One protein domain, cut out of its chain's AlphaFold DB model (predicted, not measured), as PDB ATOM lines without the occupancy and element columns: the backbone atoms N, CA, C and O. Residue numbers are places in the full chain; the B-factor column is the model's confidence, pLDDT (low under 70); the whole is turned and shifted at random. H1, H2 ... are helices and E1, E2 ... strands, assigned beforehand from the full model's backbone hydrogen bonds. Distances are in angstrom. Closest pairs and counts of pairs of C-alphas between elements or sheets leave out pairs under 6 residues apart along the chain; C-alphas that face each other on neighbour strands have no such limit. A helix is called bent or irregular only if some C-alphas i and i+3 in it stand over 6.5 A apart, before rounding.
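This is residues 458 to 543 of the 676 residues of an uncharacterized protein of Mytilus coruscus (UniProt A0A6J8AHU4). Two antiparallel strand hairpins, E1 with E2 and E3 with E4, follow one another along an extended model, and one long helix, H1, sticks out as a free arm at the far end. A loop stretch, residues 503 to 521, joins the second hairpin to that arm, and the hairpins meet each other only loosely. The printed part has 86 residues with four named strands and then one named helix, in the order E1, E2, E3, E4, H1; each hairpin is a two-stranded antiparallel sheet, and the class is mixed, helices and strands. The whole is extended, with a radius of gyration of the C-alphas of 21.5 A, and spans 76 by 28 by 24 A, a rod whose length owes much to the arm of H1.

E3, residues 484 to 491, and E4, residues 494 to 502, form a hairpin, antiparallel at 156 degrees. N 487 and O 499 are 3.0 A apart and N 499 and O 487 are 2.7 A apart, both within hydrogen-bond range. E4 bends by 55 degrees at residue 497. E1, residues 459 to 463, and E2, residues 469 to 473, form the other hairpin, antiparallel at 145 degrees, with N 460 and O 472 within hydrogen-bond range at 2.9 A. Between the hairpins, the closest C-alphas of E2 and E3 are those of Ser 473 and Thr 488, 7.5 A apart, and the closest of E1 and E4 are those of Tyr 459 and Gly 497, 7.8 A apart. E1 and E3 are apart, and E2 and E4 are only just apart, at 8.2 A. Beyond E4, residues 507 to 508 pair with residues 516 to 517, antiparallel. H1, residues 522 to 543, stands free with residue 521, and is apart from E1, E2 and E3. In H1, every O i to N i+4 pair is within hydrogen-bond range.

E3 is 21.0 A long from first to last C-alpha, and E4, the longest strand by residues, is 23.2 A. E1 and E2 are each 12.8 A long. E1 begins at C-alpha 459, (-18.117, 14.138, -17.349). H1 is 31.7 A long, from C-alpha 522 at (-40.018, 43.251, -17.963) to C-alpha 543 at (-42.227, 66.192, 3.788), and is not bent.

The two C-alphas farthest apart are those of Thr 467 and Val 543, at 77.6 A. Without the stretch that stands free, the body has 63 residues and spans 48 by 29 by 16 A. The printed part has no cut. The links E1 to E2 and E3 to E4 are tight, E2 to E3 is short, and E4 to H1 is long, with 19 residues. Mean pLDDT of the printed part is 77.4; it is under 70 at residue 458 and residues 466 to 469, 491 to 497, 506 to 513 and 518 to 520.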
ATOM      1  N   GLY A 458     -17.635  17.162 -14.462       65.12
ATOM      2  CA  GLY A 458     -17.750  17.664 -15.835       65.12
ATOM      3  C   GLY A 458     -17.937  16.563 -16.874       65.12
ATOM      4  O   GLY A 458     -18.302  16.883 -17.998       65.12
ATOM      5  N   TYR A 459     -17.793  15.288 -16.499       71.75
ATOM      6  CA  TYR A 459     -18.117  14.138 -17.349       71.75
ATOM      7  C   TYR A 459     -19.346  13.371 -16.831       71.75
ATOM      8  O   TYR A 459     -19.816  13.576 -15.704       71.75
ATOM      9  N   ILE A 460     -19.924  12.551 -17.705       76.75
ATOM     10  CA  ILE A 460     -21.026  11.618 -17.439       76.75
ATOM     11  C   ILE A 460     -20.760  10.305 -18.163       76.75
ATOM     12  O   ILE A 460     -20.100  10.270 -19.200       76.75
ATOM     13  N   CYS A 461     -21.325   9.225 -17.636       81.62
ATOM     14  CA  CYS A 461     -21.429   7.990 -18.389       81.62
ATOM     15  C   CYS A 461     -22.470   8.117 -19.512       81.62
ATOM     16  O   CYS A 461     -23.660   8.269 -19.229       81.62
ATOM     17  N   THR A 462     -22.056   7.964 -20.773       78.19
ATOM     18  CA  THR A 462     -22.978   7.730 -21.895       78.19
ATOM     19  C   THR A 462     -22.810   6.307 -22.408       78.19
ATOM     20  O   THR A 462     -21.734   5.893 -22.847       78.19
ATOM     21  N   LYS A 463     -23.909   5.553 -22.382       77.81
ATOM     22  CA  LYS A 463     -23.970   4.183 -22.888       77.81
ATOM     23  C   LYS A 463     -23.988   4.180 -24.421       77.81
ATOM     24  O   LYS A 463     -24.876   4.777 -25.018       77.81
ATOM     25  N   ILE A 464     -23.012   3.515 -25.045       76.25
ATOM     26  CA  ILE A 464     -22.883   3.423 -26.513       76.25
ATOM     27  C   ILE A 464     -23.740   2.267 -27.045       76.25
ATOM     28  O   ILE A 464     -24.446   2.401 -28.038       76.25
ATOM     29  N   ASN A 465     -23.670   1.115 -26.376       75.62
ATOM     30  CA  ASN A 465     -24.430  -0.094 -26.696       75.62
ATOM     31  C   ASN A 465     -24.695  -0.891 -25.405       75.62
ATOM     32  O   ASN A 465     -24.437  -0.401 -24.311       75.62
ATOM     33  N   SER A 466     -25.235  -2.108 -25.492       66.00
ATOM     34  CA  SER A 466     -25.599  -2.921 -24.320       66.00
ATOM     35  C   SER A 466     -24.446  -3.181 -23.335       66.00
ATOM     36  O   SER A 466     -24.722  -3.260 -22.132       66.00
ATOM     37  N   THR A 467     -23.202  -3.263 -23.815       60.31
ATOM     38  CA  THR A 467     -22.010  -3.724 -23.071       60.31
ATOM     39  C   THR A 467     -20.845  -2.728 -23.042       60.31
ATOM     40  O   THR A 467     -19.806  -3.044 -22.475       60.31
ATOM     41  N   GLN A 468     -20.983  -1.546 -23.648       64.50
ATOM     42  CA  GLN A 468     -19.953  -0.501 -23.662       64.50
ATOM     43  C   GLN A 468     -20.552   0.863 -23.332       64.50
ATOM     44  O   GLN A 468     -21.563   1.281 -23.912       64.50
ATOM     45  N   ALA A 469     -19.873   1.590 -22.451       69.94
ATOM     46  CA  ALA A 469     -20.189   2.964 -22.114       69.94
ATOM     47  C   ALA A 469     -18.900   3.782 -21.932       69.94
ATOM     48  O   ALA A 469     -17.884   3.281 -21.437       69.94
ATOM     49  N   LYS A 470     -18.943   5.041 -22.382       76.25
ATOM     50  CA  LYS A 470     -17.809   5.970 -22.335       76.25
ATOM     51  C   LYS A 470     -18.119   7.193 -21.491       76.25
ATOM     52  O   LYS A 470     -19.263   7.648 -21.449       76.25
ATOM     53  N   CYS A 471     -17.085   7.768 -20.885       73.81
ATOM     54  CA  CYS A 471     -17.193   9.097 -20.305       73.81
ATOM     55  C   CYS A 471     -17.291  10.136 -21.431       73.81
ATOM     56  O   CYS A 471     -16.316  10.378 -22.146       73.81
ATOM     57  N   THR A 472     -18.455  10.759 -21.589       76.44
ATOM     58  CA  THR A 472     -18.627  11.950 -22.433       76.44
ATOM     59  C   THR A 472     -18.588  13.198 -21.562       76.44
ATOM     60  O   THR A 472     -18.884  13.155 -20.363       76.44
ATOM     61  N   SER A 473     -18.200  14.326 -22.152       74.94
ATOM     62  CA  SER A 473     -18.318  15.611 -21.470       74.94
ATOM     63  C   SER A 473     -19.793  15.943 -21.244       74.94
ATOM     64  O   SER A 473     -20.604  15.826 -22.163       74.94
ATOM     65  N   ARG A 474     -20.145  16.449 -20.055       77.38
ATOM     66  CA  ARG A 474     -21.491  16.982 -19.757       77.38
ATOM     67  C   ARG A 474     -21.899  18.078 -20.736       77.38
ATOM     68  O   ARG A 474     -23.085  18.234 -20.995       77.38
ATOM     69  N   CYS A 475     -20.934  18.779 -21.330       79.94
ATOM     70  CA  CYS A 475     -21.177  19.758 -22.386       79.94
ATOM     71  C   CYS A 475     -21.772  19.184 -23.681       79.94
ATOM     72  O   CYS A 475     -22.214  19.962 -24.519       79.94
ATOM     73  N   LYS A 476     -21.813  17.856 -23.853       79.56
ATOM     74  CA  LYS A 476     -22.506  17.212 -24.975       79.56
ATOM     75  C   LYS A 476     -24.031  17.300 -24.844       79.56
ATOM     76  O   LYS A 476     -24.710  17.559 -25.832       79.56
ATOM     77  N   ASP A 477     -24.534  17.131 -23.620       71.88
ATOM     78  CA  ASP A 477     -25.969  17.111 -23.309       71.88
ATOM     79  C   ASP A 477     -26.452  18.433 -22.668       71.88
ATOM     80  O   ASP A 477     -27.646  18.736 -22.677       71.88
ATOM     81  N   VAL A 478     -25.540  19.251 -22.126       76.31
ATOM     82  CA  VAL A 478     -25.827  20.595 -21.595       76.31
ATOM     83  C   VAL A 478     -25.720  21.636 -22.710       76.31
ATOM     84  O   VAL A 478     -24.655  22.198 -22.968       76.31
ATOM     85  N   THR A 479     -26.854  21.938 -23.342       79.69
ATOM     86  CA  THR A 479     -26.992  23.101 -24.225       79.69
ATOM     87  C   THR A 479     -27.000  24.390 -23.400       79.69
ATOM     88  O   THR A 479     -27.925  24.650 -22.635       79.69
ATOM     89  N   CYS A 480     -25.992  25.248 -23.574       81.88
ATOM     90  CA  CYS A 480     -25.852  26.517 -22.844       81.88
ATOM     91  C   CYS A 480     -26.794  27.640 -23.338       81.88
ATOM     92  O   CYS A 480     -26.456  28.822 -23.261       81.88
ATOM     93  N   SER A 481     -27.999  27.279 -23.798       81.69
ATOM     94  CA  SER A 481     -28.842  28.031 -24.745       81.69
ATOM     95  C   SER A 481     -28.239  28.138 -26.162       81.69
ATOM     96  O   SER A 481     -27.173  27.595 -26.444       81.69
ATOM     97  N   ASN A 482     -28.933  28.837 -27.068       82.06
ATOM     98  CA  ASN A 482     -28.477  29.141 -28.432       82.06
ATOM     99  C   ASN A 482     -27.366  30.217 -28.494       82.06
ATOM    100  O   ASN A 482     -26.995  30.636 -29.588       82.06
ATOM    101  N   HIS A 483     -26.906  30.722 -27.345       82.81
ATOM    102  CA  HIS A 483     -26.035  31.900 -27.231       82.81
ATOM    103  C   HIS A 483     -24.851  31.679 -26.280       82.81
ATOM    104  O   HIS A 483     -24.297  32.636 -25.725       82.81
ATOM    105  N   GLY A 484     -24.521  30.415 -26.024       83.12
ATOM    106  CA  GLY A 484     -23.409  30.053 -25.170       83.12
ATOM    107  C   GLY A 484     -22.712  28.773 -25.593       83.12
ATOM    108  O   GLY A 484     -23.332  27.773 -25.958       83.12
ATOM    109  N   THR A 485     -21.397  28.799 -25.448       85.81
ATOM    110  CA  THR A 485     -20.490  27.674 -25.630       85.81
ATOM    111  C   THR A 485     -20.214  26.997 -24.287       85.81
ATOM    112  O   THR A 485     -19.810  27.631 -23.308       85.81
ATOM    113  N   CYS A 486     -20.436  25.683 -24.215       85.38
ATOM    114  CA  CYS A 486     -20.117  24.901 -23.022       85.38
ATOM    115  C   CYS A 486     -18.645  24.475 -23.037       85.38
ATOM    116  O   CYS A 486     -18.219  23.764 -23.947       85.38
ATOM    117  N   SER A 487     -17.879  24.857 -22.015       82.56
ATOM    118  CA  SER A 487     -16.509  24.382 -21.804       82.56
ATOM    119  C   SER A 487     -16.378  23.626 -20.479       82.56
ATOM    120  O   SER A 487     -17.055  23.922 -19.498       82.56
ATOM    121  N   THR A 488     -15.507  22.619 -20.422       76.50
ATOM    122  CA  THR A 488     -15.133  21.959 -19.161       76.50
ATOM    123  C   THR A 488     -13.996  22.726 -18.500       76.50
ATOM    124  O   THR A 488     -12.936  22.881 -19.108       76.50
ATOM    125  N   ILE A 489     -14.176  23.167 -17.253       73.75
ATOM    126  CA  ILE A 489     -13.091  23.797 -16.492       73.75
ATOM    127  C   ILE A 489     -12.185  22.703 -15.927       73.75
ATOM    128  O   ILE A 489     -12.552  21.986 -14.993       73.75
ATOM    129  N   VAL A 490     -10.977  22.629 -16.482       70.19
ATOM    130  CA  VAL A 490      -9.839  21.911 -15.904       70.19
ATOM    131  C   VAL A 490      -9.015  22.908 -15.088       70.19
ATOM    132  O   VAL A 490      -8.660  23.972 -15.595       70.19
ATOM    133  N   LYS A 491      -8.695  22.571 -13.837       64.56
ATOM    134  CA  LYS A 491      -7.663  23.241 -13.032       64.56
ATOM    135  C   LYS A 491      -6.824  22.177 -12.342       64.56
ATOM    136  O   LYS A 491      -7.377  21.216 -11.824       64.56
ATOM    137  N   ASP A 492      -5.507  22.344 -12.320       57.97
ATOM    138  CA  ASP A 492      -4.615  21.555 -11.457       57.97
ATOM    139  C   ASP A 492      -4.803  20.023 -11.617       57.97
ATOM    140  O   ASP A 492      -5.002  19.289 -10.650       57.97
ATOM    141  N   SER A 493      -4.829  19.560 -12.878       54.59
ATOM    142  CA  SER A 493      -5.119  18.172 -13.310       54.59
ATOM    143  C   SER A 493      -6.473  17.588 -12.872       54.59
ATOM    144  O   SER A 493      -6.735  16.405 -13.078       54.59
ATOM    145  N   ASN A 494      -7.359  18.402 -12.305       50.28
ATOM    146  CA  ASN A 494      -8.695  18.013 -11.886       50.28
ATOM    147  C   ASN A 494      -9.735  18.768 -12.720       50.28
ATOM    148  O   ASN A 494      -9.659  19.978 -12.945       50.28
ATOM    149  N   ILE A 495     -10.731  18.038 -13.209       58.09
ATOM    150  CA  ILE A 495     -11.856  18.625 -13.935       58.09
ATOM    151  C   ILE A 495     -12.933  18.895 -12.886       58.09
ATOM    152  O   ILE A 495     -13.287  17.986 -12.135       58.09
ATOM    153  N   PHE A 496     -13.372  20.152 -12.779       59.19
ATOM    154  CA  PHE A 496     -14.200  20.642 -11.665       59.19
ATOM    155  C   PHE A 496     -15.648  20.980 -12.052       59.19
ATOM    156  O   PHE A 496     -16.461  21.298 -11.186       59.19
ATOM    157  N   GLY A 497     -15.994  20.896 -13.337       67.88
ATOM    158  CA  GLY A 497     -17.357  21.076 -13.825       67.88
ATOM    159  C   GLY A 497     -17.433  21.612 -15.252       67.88
ATOM    160  O   GLY A 497     -16.425  21.932 -15.886       67.88
ATOM    161  N   HIS A 498     -18.660  21.724 -15.753       76.19
ATOM    162  CA  HIS A 498     -18.974  22.432 -16.992       76.19
ATOM    163  C   HIS A 498     -19.263  23.912 -16.708       76.19
ATOM    164  O   HIS A 498     -19.827  24.276 -15.677       76.19
ATOM    165  N   HIS A 499     -18.893  24.776 -17.645       81.56
ATOM    166  CA  HIS A 499     -19.074  26.215 -17.579       81.56
ATOM    167  C   HIS A 499     -19.565  26.731 -18.929       81.56
ATOM    168  O   HIS A 499     -18.823  26.780 -19.906       81.56
ATOM    169  N   CYS A 500     -20.809  27.198 -18.967       84.50
ATOM    170  CA  CYS A 500     -21.297  27.986 -20.090       84.50
ATOM    171  C   CYS A 500     -20.580  29.336 -20.127       84.50
ATOM    172  O   CYS A 500     -20.726  30.127 -19.189       84.50
ATOM    173  N   SER A 501     -19.794  29.573 -21.174       84.44
ATOM    174  CA  SER A 501     -19.458  30.922 -21.627       84.44
ATOM    175  C   SER A 501     -20.597  31.428 -22.508       84.44
ATOM    176  O   SER A 501     -21.289  30.617 -23.119       84.44
ATOM    177  N   CYS A 502     -20.802  32.741 -22.574       86.19
ATOM    178  CA  CYS A 502     -21.756  33.339 -23.507       86.19
ATOM    179  C   CYS A 502     -20.999  33.982 -24.664       86.19
ATOM    180  O   CYS A 502     -19.936  34.564 -24.454       86.19
ATOM    181  N   ASP A 503     -21.530  33.865 -25.879       83.31
ATOM    182  CA  ASP A 503     -20.759  34.153 -27.099       83.31
ATOM    183  C   ASP A 503     -20.720  35.658 -27.456       83.31
ATOM    184  O   ASP A 503     -20.132  36.055 -28.459       83.31
ATOM    185  N   SER A 504     -21.355  36.509 -26.639       80.44
ATOM    186  CA  SER A 504     -21.364  37.973 -26.757       80.44
ATOM    187  C   SER A 504     -21.715  38.636 -25.415       80.44
ATOM    188  O   SER A 504     -22.450  38.076 -24.599       80.44
ATOM    189  N   GLU A 505     -21.249  39.871 -25.208       72.12
ATOM    190  CA  GLU A 505     -21.590  40.734 -24.061       72.12
ATOM    191  C   GLU A 505     -23.079  41.156 -24.027       72.12
ATOM    192  O   GLU A 505     -23.571  41.701 -23.032       72.12
ATOM    193  N   GLU A 506     -23.833  40.878 -25.095       68.00
ATOM    194  CA  GLU A 506     -25.295  41.006 -25.161       68.00
ATOM    195  C   GLU A 506     -26.049  39.874 -24.429       68.00
ATOM    196  O   GLU A 506     -27.277  39.781 -24.516       68.00
ATOM    197  N   TYR A 507     -25.343  39.019 -23.686       68.50
ATOM    198  CA  TYR A 507     -25.905  37.887 -22.949       68.50
ATOM    199  C   TYR A 507     -25.329  37.863 -21.535       68.50
ATOM    200  O   TYR A 507     -24.116  37.780 -21.347       68.50
ATOM    201  N   TYR A 508     -26.197  37.933 -20.522       64.75
ATOM    202  CA  TYR A 508     -25.761  37.786 -19.135       64.75
ATOM    203  C   TYR A 508     -25.931  36.346 -18.681       64.75
ATOM    204  O   TYR A 508     -27.029  35.784 -18.698       64.75
ATOM    205  N   LYS A 509     -24.842  35.789 -18.157       59.91
ATOM    206  CA  LYS A 509     -24.886  34.594 -17.328       59.91
ATOM    207  C   LYS A 509     -25.514  34.931 -15.973       59.91
ATOM    208  O   LYS A 509     -24.821  35.304 -15.029       59.91
ATOM    209  N   TYR A 510     -26.836  34.796 -15.888       58.00
ATOM    210  CA  TYR A 510     -27.517  34.590 -14.607       58.00
ATOM    211  C   TYR A 510     -26.997  33.304 -13.932       58.00
ATOM    212  O   TYR A 510     -26.331  32.495 -14.577       58.00
ATOM    213  N   GLU A 511     -27.278  33.118 -12.637       54.72
ATOM    214  CA  GLU A 511     -26.731  32.049 -11.776       54.72
ATOM    215  C   GLU A 511     -27.181  30.619 -12.175       54.72
ATOM    216  O   GLU A 511     -27.919  29.943 -11.460       54.72
ATOM    217  N   GLY A 512     -26.746  30.141 -13.342       61.75
ATOM    218  CA  GLY A 512     -27.136  28.857 -13.911       61.75
ATOM    219  C   GLY A 512     -26.389  28.500 -15.201       61.75
ATOM    220  O   GLY A 512     -25.387  29.112 -15.574       61.75
ATOM    221  N   ASN A 513     -26.896  27.472 -15.884       67.56
ATOM    222  CA  ASN A 513     -26.239  26.821 -17.023       67.56
ATOM    223  C   ASN A 513     -26.731  27.326 -18.396       67.56
ATOM    224  O   ASN A 513     -26.593  26.611 -19.379       67.56
ATOM    225  N   ASN A 514     -27.324  28.521 -18.477       78.25
ATOM    226  CA  ASN A 514     -27.915  29.052 -19.711       78.25
ATOM    227  C   ASN A 514     -27.451  30.493 -19.955       78.25
ATOM    228  O   ASN A 514     -27.484  31.314 -19.038       78.25
ATOM    229  N   CYS A 515     -27.110  30.826 -21.199       78.25
ATOM    230  CA  CYS A 515     -26.884  32.203 -21.628       78.25
ATOM    231  C   CYS A 515     -28.205  32.831 -22.084       78.25
ATOM    232  O   CYS A 515     -28.657  32.613 -23.209       78.25
ATOM    233  N   GLU A 516     -28.870  33.573 -21.199       75.12
ATOM    234  CA  GLU A 516     -30.087  34.310 -21.551       75.12
ATOM    235  C   GLU A 516     -29.750  35.672 -22.183       75.12
ATOM    236  O   GLU A 516     -28.774  36.332 -21.819       75.12
ATOM    237  N   VAL A 517     -30.576  36.100 -23.146       74.19
ATOM    238  CA  VAL A 517     -30.460  37.408 -23.815       74.19
ATOM    239  C   VAL A 517     -30.486  38.531 -22.774       74.19
ATOM    240  O   VAL A 517     -31.335  38.511 -21.883       74.19
ATOM    241  N   ARG A 518     -29.654  39.572 -22.925       63.78
ATOM    242  CA  ARG A 518     -29.611  40.789 -22.075       63.78
ATOM    243  C   ARG A 518     -30.841  41.705 -22.229       63.78
ATOM    244  O   ARG A 518     -30.757  42.925 -22.126       63.78
ATOM    245  N   ARG A 519     -32.027  41.127 -22.416       65.81
ATOM    246  CA  ARG A 519     -33.299  41.801 -22.147       65.81
ATOM    247  C   ARG A 519     -33.600  41.599 -20.669       65.81
ATOM    248  O   ARG A 519     -33.908  40.483 -20.258       65.81
ATOM    249  N   MET A 520     -33.534  42.667 -19.870       62.12
ATOM    250  CA  MET A 520     -34.116  42.630 -18.526       62.12
ATOM    251  C   MET A 520     -35.559  42.141 -18.659       62.12
ATOM    252  O   MET A 520     -36.344  42.740 -19.398       62.12
ATOM    253  N   LYS A 521     -35.905  41.043 -17.974       75.12
ATOM    254  CA  LYS A 521     -37.288  40.558 -17.928       75.12
ATOM    255  C   LYS A 521     -38.148  41.724 -17.446       75.12
ATOM    256  O   LYS A 521     -37.794  42.378 -16.466       75.12
ATOM    257  N   TRP A 522     -39.220  42.034 -18.173       80.56
ATOM    258  CA  TRP A 522     -40.018  43.251 -17.963       80.56
ATOM    259  C   TRP A 522     -40.509  43.373 -16.507       80.56
ATOM    260  O   TRP A 522     -40.574  44.468 -15.965       80.56
ATOM    261  N   GLU A 523     -40.732  42.231 -15.855       81.25
ATOM    262  CA  GLU A 523     -40.999  42.045 -14.426       81.25
ATOM    263  C   GLU A 523     -39.971  42.752 -13.519       81.25
ATOM    264  O   GLU A 523     -40.353  43.446 -12.581       81.25
ATOM    265  N   LEU A 524     -38.670  42.640 -13.820       80.69
ATOM    266  CA  LEU A 524     -37.588  43.297 -13.077       80.69
ATOM    267  C   LEU A 524     -37.582  44.812 -13.316       80.69
ATOM    268  O   LEU A 524     -37.405  45.580 -12.374       80.69
ATOM    269  N   ALA A 525     -37.815  45.251 -14.556       83.19
ATOM    270  CA  ALA A 525     -37.924  46.675 -14.875       83.19
ATOM    271  C   ALA A 525     -39.132  47.319 -14.164       83.19
ATOM    272  O   ALA A 525     -39.011  48.401 -13.590       83.19
ATOM    273  N   VAL A 526     -40.270  46.615 -14.120       88.94
ATOM    274  CA  VAL A 526     -41.464  47.007 -13.356       88.94
ATOM    275  C   VAL A 526     -41.193  46.996 -11.851       88.94
ATOM    276  O   VAL A 526     -41.606  47.930 -11.170       88.94
ATOM    277  N   ALA A 527     -40.457  46.015 -11.318       88.31
ATOM    278  CA  ALA A 527     -40.085  45.982  -9.901       88.31
ATOM    279  C   ALA A 527     -39.191  47.171  -9.501       88.31
ATOM    280  O   ALA A 527     -39.432  47.802  -8.471       88.31
ATOM    281  N   ILE A 528     -38.207  47.532 -10.335       88.56
ATOM    282  CA  ILE A 528     -37.346  48.707 -10.121       88.56
ATOM    283  C   ILE A 528     -38.167  50.005 -10.206       88.56
ATOM    284  O   ILE A 528     -38.030  50.868  -9.338       88.56
ATOM    285  N   ALA A 529     -39.053  50.134 -11.199       92.12
ATOM    286  CA  ALA A 529     -39.933  51.296 -11.353       92.12
ATOM    287  C   ALA A 529     -40.931  51.447 -10.186       92.12
ATOM    288  O   ALA A 529     -41.152  52.551  -9.690       92.12
ATOM    289  N   ALA A 530     -41.505  50.342  -9.704       93.31
ATOM    290  CA  ALA A 530     -42.391  50.336  -8.542       93.31
ATOM    291  C   ALA A 530     -41.637  50.690  -7.248       93.31
ATOM    292  O   ALA A 530     -42.145  51.465  -6.436       93.31
ATOM    293  N   GLY A 531     -40.414  50.177  -7.074       94.25
ATOM    294  CA  GLY A 531     -39.552  50.502  -5.938       94.25
ATOM    295  C   GLY A 531     -39.171  51.984  -5.886       94.25
ATOM    296  O   GLY A 531     -39.312  52.619  -4.839       94.25
ATOM    297  N   SER A 532     -38.753  52.565  -7.015       94.19
ATOM    298  CA  SER A 532     -38.423  53.994  -7.094       94.19
ATOM    299  C   SER A 532     -39.657  54.888  -6.923       94.19
ATOM    300  O   SER A 532     -39.603  55.853  -6.160       94.19
ATOM    301  N   GLY A 533     -40.798  54.530  -7.523       94.19
ATOM    302  CA  GLY A 533     -42.071  55.226  -7.310       94.19
ATOM    303  C   GLY A 533     -42.513  55.219  -5.842       94.19
ATOM    304  O   GLY A 533     -42.859  56.265  -5.291       94.19
ATOM    305  N   GLY A 534     -42.424  54.063  -5.174       95.19
ATOM    306  CA  GLY A 534     -42.711  53.926  -3.745       95.19
ATOM    307  C   GLY A 534     -41.800  54.788  -2.865       95.19
ATOM    308  O   GLY A 534     -42.285  55.458  -1.954       95.19
ATOM    309  N   ALA A 535     -40.500  54.847  -3.173       94.69
ATOM    310  CA  ALA A 535     -39.550  55.694  -2.450       94.69
ATOM    311  C   ALA A 535     -39.894  57.193  -2.560       94.69
ATOM    312  O   ALA A 535     -39.896  57.896  -1.548       94.69
ATOM    313  N   VAL A 536     -40.254  57.684  -3.753       94.50
ATOM    314  CA  VAL A 536     -40.648  59.096  -3.943       94.50
ATOM    315  C   VAL A 536     -41.960  59.420  -3.213       94.50
ATOM    316  O   VAL A 536     -42.074  60.487  -2.606       94.50
ATOM    317  N   ILE A 537     -42.926  58.495  -3.192       94.38
ATOM    318  CA  ILE A 537     -44.176  58.652  -2.424       94.38
ATOM    319  C   ILE A 537     -43.890  58.736  -0.915       94.38
ATOM    320  O   ILE A 537     -44.447  59.600  -0.237       94.38
ATOM    321  N   LEU A 538     -42.991  57.899  -0.382       94.62
ATOM    322  CA  LEU A 538     -42.591  57.954   1.030       94.62
ATOM    323  C   LEU A 538     -41.892  59.276   1.389       94.62
ATOM    324  O   LEU A 538     -42.186  59.848   2.439       94.62
ATOM    325  N   ILE A 539     -41.033  59.800   0.508       95.06
ATOM    326  CA  ILE A 539     -40.395  61.116   0.688       95.06
ATOM    327  C   ILE A 539     -41.450  62.234   0.718       95.06
ATOM    328  O   ILE A 539     -41.407  63.088   1.604       95.06
ATOM    329  N   LEU A 540     -42.436  62.208  -0.186       92.56
ATOM    330  CA  LEU A 540     -43.542  63.175  -0.190       92.56
ATOM    331  C   LEU A 540     -44.380  63.119   1.097       92.56
ATOM    332  O   LEU A 540     -44.694  64.166   1.665       92.56
ATOM    333  N   ILE A 541     -44.702  61.921   1.592       95.00
ATOM    334  CA  ILE A 541     -45.419  61.743   2.865       95.00
ATOM    335  C   ILE A 541     -44.593  62.302   4.035       95.00
ATOM    336  O   ILE A 541     -45.136  63.005   4.885       95.00
ATOM    337  N   PHE A 542     -43.281  62.052   4.063       94.69
ATOM    338  CA  PHE A 542     -42.390  62.561   5.109       94.69
ATOM    339  C   PHE A 542     -42.299  64.097   5.112       94.69
ATOM    340  O   PHE A 542     -42.413  64.719   6.170       94.69
ATOM    341  N   VAL A 543     -42.189  64.724   3.933       94.31
ATOM    342  CA  VAL A 543     -42.227  66.192   3.788       94.31
ATOM    343  C   VAL A 543     -43.572  66.758   4.256       94.31
ATOM    344  O   VAL A 543     -43.587  67.723   5.018       94.31
TER     345      VAL A 543